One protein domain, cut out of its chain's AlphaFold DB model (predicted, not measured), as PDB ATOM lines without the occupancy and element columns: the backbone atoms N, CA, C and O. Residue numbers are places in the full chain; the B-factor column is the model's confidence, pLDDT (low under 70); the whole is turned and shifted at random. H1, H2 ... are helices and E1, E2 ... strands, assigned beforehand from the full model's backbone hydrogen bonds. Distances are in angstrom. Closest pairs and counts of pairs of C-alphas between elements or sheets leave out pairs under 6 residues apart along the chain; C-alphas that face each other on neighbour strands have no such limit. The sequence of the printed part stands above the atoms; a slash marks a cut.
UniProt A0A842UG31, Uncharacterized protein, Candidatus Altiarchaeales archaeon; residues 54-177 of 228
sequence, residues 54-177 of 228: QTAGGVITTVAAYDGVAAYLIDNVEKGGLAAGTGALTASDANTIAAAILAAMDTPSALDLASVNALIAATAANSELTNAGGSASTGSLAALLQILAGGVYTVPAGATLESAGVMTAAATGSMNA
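What this domain is: This is residues 54 to 177 of the 228 residues of an uncharacterized protein of Candidatus Altiarchaeales archaeon (UniProt A0A842UG31). At one end of the domain is a small three-stranded sheet, E1 E2 E4, and in the middle is the short helix H1, with H2 and H4 packed on it and the strand E3 passing close by. From the sheet's end the long helix H2 leads toward the opposite end, and H3 folds back on it as a helical hairpin. The printed part has 124 residues, in the order E1 E2 H1 H2 H3 H4 E3 E4, four named helices and four named strands; the class is mixed, helices and strands, with under half of the residues in named elements. The sheet has the order E1, E2, E4 and is antiparallel. The whole is compact, with a radius of gyration of the C-alphas of 13.3 A and spans of 44 by 30 by 22 A.

How they stand to each other: Start at E2, residues 59 to 62, the inner strand of the sheet. It forms a hairpin with E1, residues 54 to 56, where N 54 and O 61 are 2.8 A apart, within hydrogen-bond range. Its other antiparallel neighbour is E4, residues 160 to 163, with N 60 and O 162 at 2.9 A. H1, residues 69 to 76, only grazes the sheet, with its residues 71 to 76. Next look at E3, residues 153 to 155, which pairs with no named strand; the closest C-alphas of H1 and E3 are those of Ala 71 and Val 155, 6.0 A apart. Short antiparallel pairings join E3 to residues 66 to 67 and 174 to 175. H2, residues 91 to 106, touches H1 with residues 91 to 98 alone, closest at the C-alphas of Ala 70 and Ala 98, 5.1 A, at a steep tilt of 52 degrees, opposite ways. H4, residues 141 to 148, touches H1 at the C-alphas of Val 69 and Ile 147, the closest, 6.6 A, at a shallow tilt of 31 degrees, opposite ways. H3, residues 113 to 123, forms a helical hairpin with H2; their closest C-alphas, of Ile 97 and Ile 120, are 5.8 A apart. H1 and H3 are apart. Every O i to N i+4 pair is within hydrogen-bond range in H1, H2 and H4, and 6 of 7 are in H3.

Where its parts are: Find C-alpha 54, where E1 begins, at (56.015, -39.930, 16.055). H2 runs 22.6 A from C-alpha 91 at (46.940, -37.946, 16.618) to C-alpha 106 at (29.084, -24.143, 15.166). H3 is 15.9 A long, H1 10.5 A, H4 10.4 A and E2 10.3 A. E4 ends at C-alpha 163, (55.866, -43.469, 27.548).

The domain as a whole: The C-alphas farthest apart are those of Gly 57 and Pro 108, 44.5 A. The printed part has no cut. The links H1 to H2 and H3 to H4 are long. The mean pLDDT of the printed part is 93.6; look at residues 81, 83 and 84 for values under 70.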
ATOM      1  N   GLN A  54      55.075 -38.869  16.390       96.69
ATOM      2  CA  GLN A  54      56.015 -39.930  16.055       96.69
ATOM      3  C   GLN A  54      56.210 -40.864  17.247       96.69
ATOM      4  O   GLN A  54      56.147 -40.436  18.402       96.69
ATOM      5  N   THR A  55      56.503 -42.128  16.955       95.75
ATOM      6  CA  THR A  55      56.806 -43.144  17.965       95.75
ATOM      7  C   THR A  55      58.248 -43.602  17.812       95.75
ATOM      8  O   THR A  55      58.644 -44.072  16.747       95.75
ATOM      9  N   ALA A  56      59.031 -43.504  18.885       92.88
ATOM     10  CA  ALA A  56      60.399 -44.010  18.934       92.88
ATOM     11  C   ALA A  56      60.658 -44.662  20.294       92.88
ATOM     12  O   ALA A  56      60.400 -44.061  21.332       92.88
ATOM     13  N   GLY A  57      61.137 -45.911  20.301       88.56
ATOM     14  CA  GLY A  57      61.463 -46.619  21.547       88.56
ATOM     15  C   GLY A  57      60.284 -46.793  22.518       88.56
ATOM     16  O   GLY A  57      60.509 -46.849  23.721       88.56
ATOM     17  N   GLY A  58      59.042 -46.845  22.020       88.69
ATOM     18  CA  GLY A  58      57.839 -46.928  22.863       88.69
ATOM     19  C   GLY A  58      57.426 -45.605  23.521       88.69
ATOM     20  O   GLY A  58      56.605 -45.617  24.435       88.69
ATOM     21  N   VAL A  59      57.992 -44.484  23.069       94.44
ATOM     22  CA  VAL A  59      57.620 -43.125  23.477       94.44
ATOM     23  C   VAL A  59      56.912 -42.438  22.314       94.44
ATOM     24  O   VAL A  59      57.407 -42.476  21.182       94.44
ATOM     25  N   ILE A  60      55.768 -41.811  22.584       95.75
ATOM     26  CA  ILE A  60      55.018 -41.007  21.613       95.75
ATOM     27  C   ILE A  60      55.308 -39.532  21.870       95.75
ATOM     28  O   ILE A  60      55.172 -39.047  22.995       95.75
ATOM     29  N   THR A  61      55.705 -38.817  20.816       97.00
ATOM     30  CA  THR A  61      56.026 -37.384  20.873       97.00
ATOM     31  C   THR A  61      55.383 -36.599  19.737       97.00
ATOM     32  O   THR A  61      55.135 -37.156  18.665       97.00
ATOM     33  N   THR A  62      55.133 -35.307  19.941       97.25
ATOM     34  CA  THR A  62      54.719 -34.386  18.869       97.25
ATOM     35  C   THR A  62      55.866 -34.129  17.886       97.25
ATOM     36  O   THR A  62      57.018 -33.961  18.288       97.25
ATOM     37  N   VAL A  63      55.571 -34.073  16.580       97.38
ATOM     38  CA  VAL A  63      56.607 -33.829  15.546       97.38
ATOM     39  C   VAL A  63      56.924 -32.344  15.333       97.38
ATOM     40  O   VAL A  63      57.959 -32.003  14.767       97.38
ATOM     41  N   ALA A  64      56.037 -31.459  15.784       97.38
ATOM     42  CA  ALA A  64      56.158 -30.008  15.709       97.38
ATOM     43  C   ALA A  64      55.413 -29.365  16.890       97.38
ATOM     44  O   ALA A  64      54.815 -30.070  17.706       97.38
ATOM     45  N   ALA A  65      55.477 -28.038  16.991       97.38
ATOM     46  CA  ALA A  65      54.590 -27.303  17.883       97.38
ATOM     47  C   ALA A  65      53.195 -27.216  17.250       97.38
ATOM     48  O   ALA A  65      53.096 -27.047  16.034       97.38
ATOM     49  N   TYR A  66      52.157 -27.333  18.073       98.00
ATOM     50  CA  TYR A  66      50.763 -27.310  17.635       98.00
ATOM     51  C   TYR A  66      49.916 -26.435  18.545       98.00
ATOM     52  O   TYR A  66      50.064 -26.503  19.768       98.00
ATOM     53  N   ASP A  67      48.989 -25.698  17.938       97.25
ATOM     54  CA  ASP A  67      48.050 -24.829  18.630       97.25
ATOM     55  C   ASP A  67      46.597 -25.321  18.517       97.25
ATOM     56  O   ASP A  67      46.162 -25.877  17.505       97.25
ATOM     57  N   GLY A  68      45.808 -25.062  19.561       96.69
ATOM     58  CA  GLY A  68      44.348 -25.147  19.498       96.69
ATOM     59  C   GLY A  68      43.724 -26.391  20.123       96.69
ATOM     60  O   GLY A  68      44.268 -26.994  21.049       96.69
ATOM     61  N   VAL A  69      42.526 -26.750  19.649       97.69
ATOM     62  CA  VAL A  69      41.679 -27.778  20.284       97.69
ATOM     63  C   VAL A  69      42.314 -29.168  20.209       97.69
ATOM     64  O   VAL A  69      42.405 -29.846  21.229       97.69
ATOM     65  N   ALA A  70      42.802 -29.595  19.041       98.25
ATOM     66  CA  ALA A  70      43.452 -30.898  18.885       98.25
ATOM     67  C   ALA A  70      44.742 -31.014  19.716       98.25
ATOM     68  O   ALA A  70      44.979 -32.052  20.335       98.25
ATOM     69  N   ALA A  71      45.534 -29.938  19.781       97.88
ATOM     70  CA  ALA A  71      46.731 -29.862  20.619       97.88
ATOM     71  C   ALA A  71      46.381 -30.006  22.107       97.88
ATOM     72  O   ALA A  71      47.004 -30.778  22.828       97.88
ATOM     73  N   TYR A  72      45.329 -29.326  22.559       98.00
ATOM     74  CA  TYR A  72      44.849 -29.461  23.928       98.00
ATOM     75  C   TYR A  72      44.364 -30.879  24.246       98.00
ATOM     76  O   TYR A  72      44.741 -31.439  25.272       98.00
ATOM     77  N   LEU A  73      43.579 -31.491  23.357       97.81
ATOM     78  CA  LEU A  73      43.050 -32.839  23.571       97.81
ATOM     79  C   LEU A  73      44.156 -33.894  23.648       97.81
ATOM     80  O   LEU A  73      44.131 -34.717  24.558       97.81
ATOM     81  N   ILE A  74      45.127 -33.872  22.729       97.06
ATOM     82  CA  ILE A  74      46.178 -34.899  22.694       97.06
ATOM     83  C   ILE A  74      47.111 -34.839  23.914       97.06
ATOM     84  O   ILE A  74      47.681 -35.853  24.304       97.06
ATOM     85  N   ASP A  75      47.245 -33.662  24.523       97.12
ATOM     86  CA  ASP A  75      48.099 -33.430  25.690       97.12
ATOM     87  C   ASP A  75      47.374 -33.653  27.028       97.12
ATOM     88  O   ASP A  75      48.019 -33.846  28.054       97.12
ATOM     89  N   ASN A  76      46.034 -33.650  27.037       96.06
ATOM     90  CA  ASN A  76      45.239 -33.667  28.272       96.06
ATOM     91  C   ASN A  76      44.285 -34.862  28.413       96.06
ATOM     92  O   ASN A  76      43.728 -35.030  29.495       96.06
ATOM     93  N   VAL A  77      44.078 -35.678  27.373       95.44
ATOM     94  CA  VAL A  77      43.111 -36.790  27.399       95.44
ATOM     95  C   VAL A  77      43.806 -38.148  27.303       95.44
ATOM     96  O   VAL A  77      44.523 -38.437  26.342       95.44
ATOM     97  N   GLU A  78      43.524 -39.009  28.278       94.19
ATOM     98  CA  GLU A  78      43.921 -40.415  28.281       94.19
ATOM     99  C   GLU A  78      42.945 -41.236  27.429       94.19
ATOM    100  O   GLU A  78      41.723 -41.111  27.546       94.19
ATOM    101  N   LYS A  79      43.475 -42.117  26.576       92.75
ATOM    102  CA  LYS A  79      42.678 -43.016  25.743       92.75
ATOM    103  C   LYS A  79      42.302 -44.274  26.513       92.75
ATOM    104  O   LYS A  79      43.174 -45.051  26.886       92.75
ATOM    105  N   GLY A  80      41.007 -44.549  26.646       85.00
ATOM    106  CA  GLY A  80      40.498 -45.770  27.285       85.00
ATOM    107  C   GLY A  80      40.527 -45.750  28.819       85.00
ATOM    108  O   GLY A  80      40.359 -46.803  29.433       85.00
ATOM    109  N   GLY A  81      40.728 -44.568  29.406       66.12
ATOM    110  CA  GLY A  81      41.089 -44.320  30.800       66.12
ATOM    111  C   GLY A  81      39.998 -44.379  31.875       66.12
ATOM    112  O   GLY A  81      40.225 -43.850  32.952       66.12
ATOM    113  N   LEU A  82      38.845 -45.046  31.722       70.25
ATOM    114  CA  LEU A  82      37.957 -45.255  32.899       70.25
ATOM    115  C   LEU A  82      38.606 -46.126  34.016       70.25
ATOM    116  O   LEU A  82      37.977 -46.414  35.034       70.25
ATOM    117  N   ALA A  83      39.866 -46.541  33.828       69.06
ATOM    118  CA  ALA A  83      40.846 -46.840  34.868       69.06
ATOM    119  C   ALA A  83      42.235 -46.331  34.414       69.06
ATOM    120  O   ALA A  83      42.634 -46.621  33.287       69.06
ATOM    121  N   ALA A  84      42.963 -45.606  35.273       64.88
ATOM    122  CA  ALA A  84      44.277 -45.037  34.951       64.88
ATOM    123  C   ALA A  84      45.312 -46.070  34.472       64.88
ATOM    124  O   ALA A  84      45.361 -47.205  34.960       64.88
ATOM    125  N   GLY A  85      46.221 -45.621  33.603       70.38
ATOM    126  CA  GLY A  85      47.382 -46.389  33.151       70.38
ATOM    127  C   GLY A  85      47.279 -46.862  31.705       70.38
ATOM    128  O   GLY A  85      47.946 -47.829  31.334       70.38
ATOM    129  N   THR A  86      46.438 -46.213  30.904       87.00
ATOM    130  CA  THR A  86      46.320 -46.449  29.468       87.00
ATOM    131  C   THR A  86      47.071 -45.377  28.672       87.00
ATOM    132  O   THR A  86      47.676 -44.450  29.220       87.00
ATOM    133  N   GLY A  87      47.122 -45.560  27.352       91.56
ATOM    134  CA  GLY A  87      47.883 -44.693  26.454       91.56
ATOM    135  C   GLY A  87      47.259 -43.309  26.273       91.56
ATOM    136  O   GLY A  87      46.111 -43.065  26.645       91.56
ATOM    137  N   ALA A  88      48.005 -42.401  25.652       93.12
ATOM    138  CA  ALA A  88      47.472 -41.107  25.234       93.12
ATOM    139  C   ALA A  88      46.518 -41.269  24.032       93.12
ATOM    140  O   ALA A  88      46.484 -42.312  23.364       93.12
ATOM    141  N   LEU A  89      45.746 -40.227  23.707       95.44
ATOM    142  CA  LEU A  89      45.062 -40.175  22.412       95.44
ATOM    143  C   LEU A  89      46.068 -40.305  21.260       95.44
ATOM    144  O   LEU A  89      47.153 -39.722  21.283       95.44
ATOM    145  N   THR A  90      45.681 -41.017  20.199       95.56
ATOM    146  CA  THR A  90      46.448 -40.945  18.950       95.56
ATOM    147  C   THR A  90      46.206 -39.596  18.272       95.56
ATOM    148  O   THR A  90      45.157 -38.976  18.459       95.56
ATOM    149  N   ALA A  91      47.131 -39.161  17.411       97.19
ATOM    150  CA  ALA A  91      46.940 -37.946  16.618       97.19
ATOM    151  C   ALA A  91      45.632 -37.969  15.803       97.19
ATOM    152  O   ALA A  91      44.943 -36.956  15.701       97.19
ATOM    153  N   SER A  92      45.260 -39.131  15.254       97.81
ATOM    154  CA  SER A  92      43.993 -39.276  14.531       97.81
ATOM    155  C   SER A  92      42.792 -39.078  15.453       97.81
ATOM    156  O   SER A  92      41.877 -38.354  15.078       97.81
ATOM    157  N   ASP A  93      42.805 -39.680  16.649       97.69
ATOM    158  CA  ASP A  93      41.708 -39.533  17.611       97.69
ATOM    159  C   ASP A  93      41.529 -38.058  18.000       97.69
ATOM    160  O   ASP A  93      40.424 -37.525  17.920       97.69
ATOM    161  N   ALA A  94      42.623 -37.373  18.349       98.00
ATOM    162  CA  ALA A  94      42.595 -35.970  18.758       98.00
ATOM    163  C   ALA A  94      42.053 -35.044  17.655       98.00
ATOM    164  O   ALA A  94      41.196 -34.203  17.926       98.00
ATOM    165  N   ASN A  95      42.493 -35.229  16.406       98.56
ATOM    166  CA  ASN A  95      42.007 -34.447  15.266       98.56
ATOM    167  C   ASN A  95      40.515 -34.693  14.981       98.56
ATOM    168  O   ASN A  95      39.771 -33.746  14.721       98.56
ATOM    169  N   THR A  96      40.057 -35.948  15.053       98.56
ATOM    170  CA  THR A  96      38.642 -36.295  14.848       98.56
ATOM    171  C   THR A  96      37.754 -35.714  15.950       98.56
ATOM    172  O   THR A  96      36.719 -35.120  15.647       98.56
ATOM    173  N   ILE A  97      38.171 -35.817  17.215       98.50
ATOM    174  CA  ILE A  97      37.433 -35.252  18.352       98.50
ATOM    175  C   ILE A  97      37.388 -33.721  18.255       98.50
ATOM    176  O   ILE A  97      36.323 -33.131  18.434       98.50
ATOM    177  N   ALA A  98      38.508 -33.068  17.928       98.44
ATOM    178  CA  ALA A  98      38.561 -31.616  17.769       98.44
ATOM    179  C   ALA A  98      37.588 -31.117  16.692       98.44
ATOM    180  O   ALA A  98      36.832 -30.175  16.932       98.44
ATOM    181  N   ALA A  99      37.554 -31.782  15.532       97.94
ATOM    182  CA  ALA A  99      36.609 -31.460  14.468       97.94
ATOM    183  C   ALA A  99      35.148 -31.619  14.927       97.94
ATOM    184  O   ALA A  99      34.314 -30.772  14.609       97.94
ATOM    185  N   ALA A 100      34.840 -32.657  15.711       97.88
ATOM    186  CA  ALA A 100      33.502 -32.872  16.256       97.88
ATOM    187  C   ALA A 100      33.097 -31.788  17.274       97.88
ATOM    188  O   ALA A 100      31.961 -31.318  17.243       97.88
ATOM    189  N   ILE A 101      34.019 -31.347  18.137       97.75
ATOM    190  CA  ILE A 101      33.775 -30.258  19.099       97.75
ATOM    191  C   ILE A 101      33.569 -28.923  18.378       97.75
ATOM    192  O   ILE A 101      32.640 -28.193  18.716       97.75
ATOM    193  N   LEU A 102      34.386 -28.607  17.369       96.81
ATOM    194  CA  LEU A 102      34.217 -27.390  16.567       96.81
ATOM    195  C   LEU A 102      32.894 -27.407  15.791       96.81
ATOM    196  O   LEU A 102      32.187 -26.405  15.774       96.81
ATOM    197  N   ALA A 103      32.510 -28.551  15.221       95.94
ATOM    198  CA  ALA A 103      31.210 -28.699  14.572       95.94
ATOM    199  C   ALA A 103      30.048 -28.540  15.567       95.94
ATOM    200  O   ALA A 103      29.050 -27.904  15.243       95.94
ATOM    201  N   ALA A 104      30.178 -29.072  16.787       96.06
ATOM    202  CA  ALA A 104      29.184 -28.880  17.839       96.06
ATOM    203  C   ALA A 104      29.082 -27.405  18.260       96.06
ATOM    204  O   ALA A 104      27.967 -26.903  18.375       96.06
ATOM    205  N   MET A 105      30.216 -26.704  18.395       95.50
ATOM    206  CA  MET A 105      30.286 -25.258  18.650       95.50
ATOM    207  C   MET A 105      29.606 -24.440  17.550       95.50
ATOM    208  O   MET A 105      28.984 -23.429  17.846       95.50
ATOM    209  N   ASP A 106      29.700 -24.860  16.287       94.25
ATOM    210  CA  ASP A 106      29.084 -24.143  15.166       94.25
ATOM    211  C   ASP A 106      27.545 -24.295  15.126       94.25
ATOM    212  O   ASP A 106      26.858 -23.559  14.417       94.25
ATOM    213  N   THR A 107      26.979 -25.210  15.922       91.56
ATOM    214  CA  THR A 107      25.528 -25.436  16.060       91.56
ATOM    215  C   THR A 107      25.015 -24.928  17.406       91.56
ATOM    216  O   THR A 107      25.794 -24.924  18.353       91.56
ATOM    217  N   PRO A 108      23.741 -24.514  17.547       88.31
ATOM    218  CA  PRO A 108      23.201 -24.000  18.810       88.31
ATOM    219  C   PRO A 108      22.951 -25.135  19.822       88.31
ATOM    220  O   PRO A 108      21.813 -25.439  20.180       88.31
ATOM    221  N   SER A 109      24.026 -25.787  20.256       90.38
ATOM    222  CA  SER A 109      24.029 -26.939  21.154       90.38
ATOM    223  C   SER A 109      24.857 -26.625  22.395       90.38
ATOM    224  O   SER A 109      25.839 -25.892  22.329       90.38
ATOM    225  N   ALA A 110      24.492 -27.197  23.542       93.88
ATOM    226  CA  ALA A 110      25.305 -27.065  24.747       93.88
ATOM    227  C   ALA A 110      26.639 -27.819  24.599       93.88
ATOM    228  O   ALA A 110      26.676 -28.957  24.127       93.88
ATOM    229  N   LEU A 111      27.716 -27.207  25.084       96.81
ATOM    230  CA  LEU A 111      29.054 -27.787  25.209       96.81
ATOM    231  C   LEU A 111      29.402 -28.007  26.683       96.81
ATOM    232  O   LEU A 111      30.474 -27.623  27.145       96.81
ATOM    233  N   ASP A 112      28.476 -28.580  27.449       97.31
ATOM    234  CA  ASP A 112      28.759 -28.979  28.826       97.31
ATOM    235  C   ASP A 112      29.711 -30.187  28.890       97.31
ATOM    236  O   ASP A 112      30.045 -30.816  27.881       97.31
ATOM    237  N   LEU A 113      30.179 -30.515  30.097       96.56
ATOM    238  CA  LEU A 113      31.150 -31.594  30.289       96.56
ATOM    239  C   LEU A 113      30.612 -32.954  29.812       96.56
ATOM    240  O   LEU A 113      31.384 -33.760  29.296       96.56
ATOM    241  N   ALA A 114      29.309 -33.209  29.958       96.25
ATOM    242  CA  ALA A 114      28.704 -34.462  29.519       96.25
ATOM    243  C   ALA A 114      28.673 -34.544  27.987       96.25
ATOM    244  O   ALA A 114      29.075 -35.565  27.428       96.25
ATOM    245  N   SER A 115      28.281 -33.461  27.312       97.25
ATOM    246  CA  SER A 115      28.318 -33.351  25.851       97.25
ATOM    247  C   SER A 115      29.734 -33.520  25.306       97.25
ATOM    248  O   SER A 115      29.948 -34.293  24.375       97.25
ATOM    249  N   VAL A 116      30.728 -32.861  25.909       97.81
ATOM    250  CA  VAL A 116      32.129 -32.980  25.475       97.81
ATOM    251  C   VAL A 116      32.662 -34.398  25.688       97.81
ATOM    252  O   VAL A 116      33.267 -34.964  24.778       97.81
ATOM    253  N   ASN A 117      32.395 -35.014  26.843       96.81
ATOM    254  CA  ASN A 117      32.793 -36.400  27.093       96.81
ATOM    255  C   ASN A 117      32.103 -37.381  26.135       96.81
ATOM    256  O   ASN A 117      32.732 -38.345  25.710       96.81
ATOM    257  N   ALA A 118      30.853 -37.129  25.736       96.69
ATOM    258  CA  ALA A 118      30.174 -37.939  24.728       96.69
ATOM    259  C   ALA A 118      30.856 -37.840  23.349       96.69
ATOM    260  O   ALA A 118      31.027 -38.860  22.680       96.69
ATOM    261  N   LEU A 119      31.301 -36.643  22.944       97.62
ATOM    262  CA  LEU A 119      32.058 -36.442  21.698       97.62
ATOM    263  C   LEU A 119      33.432 -37.130  21.736       97.62
ATOM    264  O   LEU A 119      33.838 -37.750  20.753       97.62
ATOM    265  N   ILE A 120      34.124 -37.066  22.878       97.25
ATOM    266  CA  ILE A 120      35.386 -37.784  23.103       97.25
ATOM    267  C   ILE A 120      35.153 -39.298  23.001       97.25
ATOM    268  O   ILE A 120      35.805 -39.973  22.202       97.25
ATOM    269  N   ALA A 121      34.185 -39.827  23.754       95.56
ATOM    270  CA  ALA A 121      33.895 -41.255  23.836       95.56
ATOM    271  C   ALA A 121      33.404 -41.863  22.512       95.56
ATOM    272  O   ALA A 121      33.608 -43.055  22.279       95.56
ATOM    273  N   ALA A 122      32.802 -41.059  21.628       96.69
ATOM    274  CA  ALA A 122      32.402 -41.492  20.290       96.69
ATOM    275  C   ALA A 122      33.597 -41.898  19.406       96.69
ATOM    276  O   ALA A 122      33.440 -42.732  18.518       96.69
ATOM    277  N   THR A 123      34.783 -41.329  19.655       96.94
ATOM    278  CA  THR A 123      36.019 -41.645  18.917       96.94
ATOM    279  C   THR A 123      36.953 -42.527  19.742       96.94
ATOM    280  O   THR A 123      37.464 -43.536  19.260       96.94
ATOM    281  N   ALA A 124      37.150 -42.173  21.009       94.38
ATOM    282  CA  ALA A 124      38.010 -42.869  21.950       94.38
ATOM    283  C   ALA A 124      37.161 -43.389  23.117       94.38
ATOM    284  O   ALA A 124      37.013 -42.726  24.142       94.38
ATOM    285  N   ALA A 125      36.585 -44.583  22.954       93.19
ATOM    286  CA  ALA A 125      35.728 -45.197  23.967       93.19
ATOM    287  C   ALA A 125      36.391 -45.214  25.355       93.19
ATOM    288  O   ALA A 125      37.599 -45.418  25.466       93.19
ATOM    289  N   ASN A 126      35.586 -45.029  26.406       91.56
ATOM    290  CA  ASN A 126      36.041 -44.962  27.801       91.56
ATOM    291  C   ASN A 126      37.088 -43.864  28.070       91.56
ATOM    292  O   ASN A 126      37.899 -44.013  28.974       91.56
ATOM    293  N   SER A 127      37.087 -42.786  27.287       94.19
ATOM    294  CA  SER A 127      37.943 -41.617  27.513       94.19
ATOM    295  C   SER A 127      37.090 -40.433  27.959       94.19
ATOM    296  O   SER A 127      35.914 -40.329  27.606       94.19
ATOM    297  N   GLU A 128      37.686 -39.533  28.728       94.19
ATOM    298  CA  GLU A 128      37.029 -38.357  29.297       94.19
ATOM    299  C   GLU A 128      37.996 -37.172  29.326       94.19
ATOM    300  O   GLU A 128      39.213 -37.350  29.357       94.19
ATOM    301  N   LEU A 129      37.458 -35.951  29.306       95.50
ATOM    302  CA  LEU A 129      38.255 -34.724  29.339       95.50
ATOM    303  C   LEU A 129      38.977 -34.534  30.680       95.50
ATOM    304  O   LEU A 129      40.097 -34.037  30.722       95.50
ATOM    305  N   THR A 130      38.290 -34.882  31.762       93.81
ATOM    306  CA  THR A 130      38.736 -34.762  33.158       93.81
ATOM    307  C   THR A 130      39.123 -36.132  33.710       93.81
ATOM    308  O   THR A 130      38.926 -37.119  33.025       93.81
ATOM    309  N   ASN A 131      39.528 -36.221  34.977       90.94
ATOM    310  CA  ASN A 131      39.806 -37.482  35.681       90.94
ATOM    311  C   ASN A 131      38.646 -38.013  36.552       90.94
ATOM    312  O   ASN A 131      38.874 -38.753  37.512       90.94
ATOM    313  N   ALA A 132      37.402 -37.609  36.282       89.69
ATOM    314  CA  ALA A 132      36.259 -37.928  37.141       89.69
ATOM    315  C   ALA A 132      35.946 -39.436  37.189       89.69
ATOM    316  O   ALA A 132      35.507 -39.943  38.222       89.69
ATOM    317  N   GLY A 133      36.189 -40.147  36.091       86.88
ATOM    318  CA  GLY A 133      36.086 -41.597  35.959       86.88
ATOM    319  C   GLY A 133      37.336 -42.363  36.400       86.88
ATOM    320  O   GLY A 133      37.338 -43.587  36.301       86.88
ATOM    321  N   GLY A 134      38.372 -41.685  36.906       86.94
ATOM    322  CA  GLY A 134      39.613 -42.313  37.368       86.94
ATOM    323  C   GLY A 134      40.709 -42.432  36.307       86.94
ATOM    324  O   GLY A 134      41.658 -43.186  36.531       86.94
ATOM    325  N   SER A 135      40.584 -41.704  35.194       90.31
ATOM    326  CA  SER A 135      41.629 -41.566  34.173       90.31
ATOM    327  C   SER A 135      42.807 -40.697  34.630       90.31
ATOM    328  O   SER A 135      42.744 -39.986  35.637       90.31
ATOM    329  N   ALA A 136      43.888 -40.724  33.856       91.00
ATOM    330  CA  ALA A 136      45.014 -39.799  33.919       91.00
ATOM    331  C   ALA A 136      44.770 -38.491  33.138       91.00
ATOM    332  O   ALA A 136      45.682 -37.667  33.044       91.00
ATOM    333  N   SER A 137      43.566 -38.275  32.590       94.00
ATOM    334  CA  SER A 137      43.224 -37.034  31.895       94.00
ATOM    335  C   SER A 137      43.335 -35.820  32.824       94.00
ATOM    336  O   SER A 137      42.884 -35.833  33.970       94.00
ATOM    337  N   THR A 138      43.904 -34.731  32.320       94.44
ATOM    338  CA  THR A 138      44.173 -33.499  33.086       94.44
ATOM    339  C   THR A 138      43.401 -32.285  32.581       94.44
ATOM    340  O   THR A 138      43.533 -31.184  33.124       94.44
ATOM    341  N   GLY A 139      42.558 -32.478  31.570       95.56
ATOM    342  CA  GLY A 139      41.782 -31.409  30.973       95.56
ATOM    343  C   GLY A 139      40.729 -30.831  31.920       95.56
ATOM    344  O   GLY A 139      40.263 -31.440  32.881       95.56
ATOM    345  N   SER A 140      40.308 -29.614  31.599       96.62
ATOM    346  CA  SER A 140      39.143 -28.941  32.162       96.62
ATOM    347  C   SER A 140      38.241 -28.386  31.061       96.62
ATOM    348  O   SER A 140      38.709 -27.972  29.993       96.62
ATOM    349  N   LEU A 141      36.936 -28.325  31.338       97.38
ATOM    350  CA  LEU A 141      35.971 -27.696  30.434       97.38
ATOM    351  C   LEU A 141      36.257 -26.198  30.254       97.38
ATOM    352  O   LEU A 141      36.156 -25.680  29.148       97.38
ATOM    353  N   ALA A 142      36.660 -25.504  31.321       96.44
ATOM    354  CA  ALA A 142      36.950 -24.073  31.276       96.44
ATOM    355  C   ALA A 142      38.089 -23.737  30.300       96.44
ATOM    356  O   ALA A 142      37.957 -22.814  29.498       96.44
ATOM    357  N   ALA A 143      39.181 -24.510  30.318       96.88
ATOM    358  CA  ALA A 143      40.274 -24.318  29.369       96.88
ATOM    359  C   ALA A 143      39.840 -24.647  27.932       96.88
ATOM    360  O   ALA A 143      40.175 -23.896  27.020       96.88
ATOM    361  N   LEU A 144      39.022 -25.685  27.721       97.75
ATOM    362  CA  LEU A 144      38.472 -25.979  26.396       97.75
ATOM    363  C   LEU A 144      37.621 -24.814  25.866       97.75
ATOM    364  O   LEU A 144      37.857 -24.333  24.761       97.75
ATOM    365  N   LEU A 145      36.675 -24.311  26.664       97.31
ATOM    366  CA  LEU A 145      35.833 -23.171  26.287       97.31
ATOM    367  C   LEU A 145      36.658 -21.895  26.065       97.31
ATOM    368  O   LEU A 145      36.335 -21.087  25.196       97.31
ATOM    369  N   GLN A 146      37.756 -21.716  26.804       96.62
ATOM    370  CA  GLN A 146      38.694 -20.621  26.582       96.62
ATOM    371  C   GLN A 146      39.380 -20.717  25.211       96.62
ATOM    372  O   GLN A 146      39.507 -19.690  24.545       96.62
ATOM    373  N   ILE A 147      39.788 -21.914  24.775       97.06
ATOM    374  CA  ILE A 147      40.341 -22.138  23.425       97.06
ATOM    375  C   ILE A 147      39.273 -21.843  22.369       97.06
ATOM    376  O   ILE A 147      39.526 -21.105  21.420       97.06
ATOM    377  N   LEU A 148      38.053 -22.352  22.572       96.62
ATOM    378  CA  LEU A 148      36.932 -22.134  21.652       96.62
ATOM    379  C   LEU A 148      36.562 -20.648  21.501       96.62
ATOM    380  O   LEU A 148      36.206 -20.196  20.415       96.62
ATOM    381  N   ALA A 149      36.728 -19.862  22.566       95.38
ATOM    382  CA  ALA A 149      36.546 -18.411  22.566       95.38
ATOM    383  C   ALA A 149      37.768 -17.620  22.040       95.38
ATOM    384  O   ALA A 149      37.904 -16.426  22.332       95.38
ATOM    385  N   GLY A 150      38.671 -18.273  21.298       93.88
ATOM    386  CA  GLY A 150      39.823 -17.652  20.637       93.88
ATOM    387  C   GLY A 150      41.108 -17.611  21.472       93.88
ATOM    388  O   GLY A 150      42.053 -16.909  21.111       93.88
ATOM    389  N   GLY A 151      41.159 -18.319  22.603       95.19
ATOM    390  CA  GLY A 151      42.400 -18.553  23.337       95.19
ATOM    391  C   GLY A 151      43.335 -19.506  22.589       95.19
ATOM    392  O   GLY A 151      42.889 -20.370  21.843       95.19
ATOM    393  N   VAL A 152      44.643 -19.364  22.813       95.75
ATOM    394  CA  VAL A 152      45.666 -20.203  22.167       95.75
ATOM    395  C   VAL A 152      46.285 -21.121  23.213       95.75
ATOM    396  O   VAL A 152      46.863 -20.632  24.185       95.75
ATOM    397  N   TYR A 153      46.158 -22.430  23.014       97.44
ATOM    398  CA  TYR A 153      46.852 -23.456  23.788       97.44
ATOM    399  C   TYR A 153      47.917 -24.094  22.909       97.44
ATOM    400  O   TYR A 153      47.567 -24.619  21.856       97.44
ATOM    401  N   THR A 154      49.176 -24.056  23.342       97.56
ATOM    402  CA  THR A 154      50.319 -24.521  22.547       97.56
ATOM    403  C   THR A 154      50.963 -25.729  23.201       97.56
ATOM    404  O   THR A 154      51.371 -25.650  24.361       97.56
ATOM    405  N   VAL A 155      51.133 -26.806  22.437       97.38
ATOM    406  CA  VAL A 155      51.977 -27.955  22.796       97.38
ATOM    407  C   VAL A 155      53.308 -27.824  22.052       97.38
ATOM    408  O   VAL A 155      53.298 -27.651  20.831       97.38
ATOM    409  N   PRO A 156      54.468 -27.874  22.735       97.56
ATOM    410  CA  PRO A 156      55.763 -27.714  22.079       97.56
ATOM    411  C   PRO A 156      56.133 -28.924  21.208       97.56
ATOM    412  O   PRO A 156      55.619 -30.028  21.380       97.56
ATOM    413  N   ALA A 157      57.079 -28.726  20.285       97.12
ATOM    414  CA  ALA A 157      57.666 -29.817  19.509       97.12
ATOM    415  C   ALA A 157      58.453 -30.780  20.410       97.12
ATOM    416  O   ALA A 157      59.182 -30.342  21.301       97.12
ATOM    417  N   GLY A 158      58.343 -32.084  20.151       96.31
ATOM    418  CA  GLY A 158      59.008 -33.115  20.946       96.31
ATOM    419  C   GLY A 158      58.382 -33.343  22.325       96.31
ATOM    420  O   GLY A 158      58.978 -34.043  23.141       96.31
ATOM    421  N   ALA A 159      57.199 -32.781  22.591       96.75
ATOM    422  CA  ALA A 159      56.445 -33.043  23.811       96.75
ATOM    423  C   ALA A 159      56.158 -34.539  23.946       96.75
ATOM    424  O   ALA A 159      55.640 -35.150  23.013       96.75
ATOM    425  N   THR A 160      56.499 -35.134  25.090       96.00
ATOM    426  CA  THR A 160      56.212 -36.543  25.380       96.00
ATOM    427  C   THR A 160      54.779 -36.700  25.862       96.00
ATOM    428  O   THR A 160      54.434 -36.242  26.945       96.00
ATOM    429  N   LEU A 161      53.966 -37.387  25.066       95.12
ATOM    430  CA  LEU A 161      52.547 -37.615  25.345       95.12
ATOM    431  C   LEU A 161      52.331 -38.958  26.042       95.12
ATOM    432  O   LEU A 161      51.520 -39.079  26.952       95.12
ATOM    433  N   GLU A 162      53.113 -39.961  25.651       94.50
ATOM    434  CA  GLU A 162      53.032 -41.319  26.175       94.50
ATOM    435  C   GLU A 162      54.433 -41.910  26.303       94.50
ATOM    436  O   GLU A 162      55.282 -41.714  25.429       94.50
ATOM    437  N   SER A 163      54.660 -42.674  27.366       92.56
ATOM    438  CA  SER A 163      55.866 -43.469  27.548       92.56
ATOM    439  C   SER A 163      55.498 -44.860  28.047       92.56
ATOM    440  O   SER A 163      54.814 -45.003  29.056       92.56
ATOM    441  N   ALA A 164      55.992 -45.892  27.359       91.00
ATOM    442  CA  ALA A 164      55.763 -47.292  27.714       91.00
ATOM    443  C   ALA A 164      54.270 -47.677  27.812       91.00
ATOM    444  O   ALA A 164      53.889 -48.465  28.675       91.00
ATOM    445  N   GLY A 165      53.431 -47.138  26.920       89.50
ATOM    446  CA  GLY A 165      51.997 -47.446  26.883       89.50
ATOM    447  C   GLY A 165      51.144 -46.649  27.869       89.50
ATOM    448  O   GLY A 165      49.953 -46.925  27.974       89.50
ATOM    449  N   VAL A 166      51.738 -45.699  28.599       91.62
ATOM    450  CA  VAL A 166      51.064 -44.908  29.633       91.62
ATOM    451  C   VAL A 166      51.158 -43.424  29.299       91.62
ATOM    452  O   VAL A 166      52.248 -42.916  29.010       91.62
ATOM    453  N   MET A 167      50.021 -42.730  29.341       92.69
ATOM    454  CA  MET A 167      49.954 -41.284  29.158       92.69
ATOM    455  C   MET A 167      50.813 -40.553  30.201       92.69
ATOM    456  O   MET A 167      50.846 -40.901  31.384       92.69
ATOM    457  N   THR A 168      51.480 -39.485  29.778       88.38
ATOM    458  CA  THR A 168      52.144 -38.561  30.697       88.38
ATOM    459  C   THR A 168      51.086 -37.746  31.440       88.38
ATOM    460  O   THR A 168      50.425 -36.897  30.858       88.38
ATOM    461  N   ALA A 169      50.939 -37.976  32.746       75.50
ATOM    462  CA  ALA A 169      49.895 -37.356  33.573       75.50
ATOM    463  C   ALA A 169      50.072 -35.842  33.831       75.50
ATOM    464  O   ALA A 169      49.358 -35.270  34.649       75.50
ATOM    465  N   ALA A 170      51.040 -35.187  33.194       83.62
ATOM    466  CA  ALA A 170      51.231 -33.746  33.262       83.62
ATOM    467  C   ALA A 170      51.227 -33.191  31.841       83.62
ATOM    468  O   ALA A 170      52.121 -33.516  31.058       83.62
ATOM    469  N   ALA A 171      50.237 -32.348  31.550       88.12
ATOM    470  CA  ALA A 171      50.159 -31.612  30.300       88.12
ATOM    471  C   ALA A 171      51.470 -30.850  30.053       88.12
ATOM    472  O   ALA A 171      51.999 -30.167  30.937       88.12
ATOM    473  N   THR A 172      52.013 -31.003  28.853       93.12
ATOM    474  CA  THR A 172      53.264 -30.369  28.420       93.12
ATOM    475  C   THR A 172      53.026 -29.013  27.763       93.12
ATOM    476  O   THR A 172      53.936 -28.182  27.688       93.12
ATOM    477  N   GLY A 173      51.807 -28.787  27.279       95.00
ATOM    478  CA  GLY A 173      51.353 -27.552  26.680       95.00
ATOM    479  C   GLY A 173      50.877 -26.526  27.699       95.00
ATOM    480  O   GLY A 173      50.733 -26.778  28.897       95.00
ATOM    481  N   SER A 174      50.623 -25.313  27.214       95.69
ATOM    482  CA  SER A 174      50.157 -24.218  28.065       95.69
ATOM    483  C   SER A 174      49.280 -23.221  27.319       95.69
ATOM    484  O   SER A 174      49.389 -23.033  26.107       95.69
ATOM    485  N   MET A 175      48.412 -22.548  28.078       95.56
ATOM    486  CA  MET A 175      47.619 -21.428  27.585       95.56
ATOM    487  C   MET A 175      48.476 -20.175  27.416       95.56
ATOM    488  O   MET A 175      49.130 -19.718  28.356       95.56
ATOM    489  N   ASN A 176      48.382 -19.535  26.255       91.94
ATOM    490  CA  ASN A 176      48.972 -18.226  26.030       91.94
ATOM    491  C   ASN A 176      48.129 -17.136  26.712       91.94
ATOM    492  O   ASN A 176      47.132 -16.649  26.170       91.94
ATOM    493  N   ALA A 177      48.568 -16.719  27.900       81.06
ATOM    494  CA  ALA A 177      47.880 -15.727  28.725       81.06
ATOM    495  C   ALA A 177      47.655 -14.370  28.028       81.06
ATOM    496  O   ALA A 177      46.730 -13.647  28.385       81.06
TER     497      ALA A 177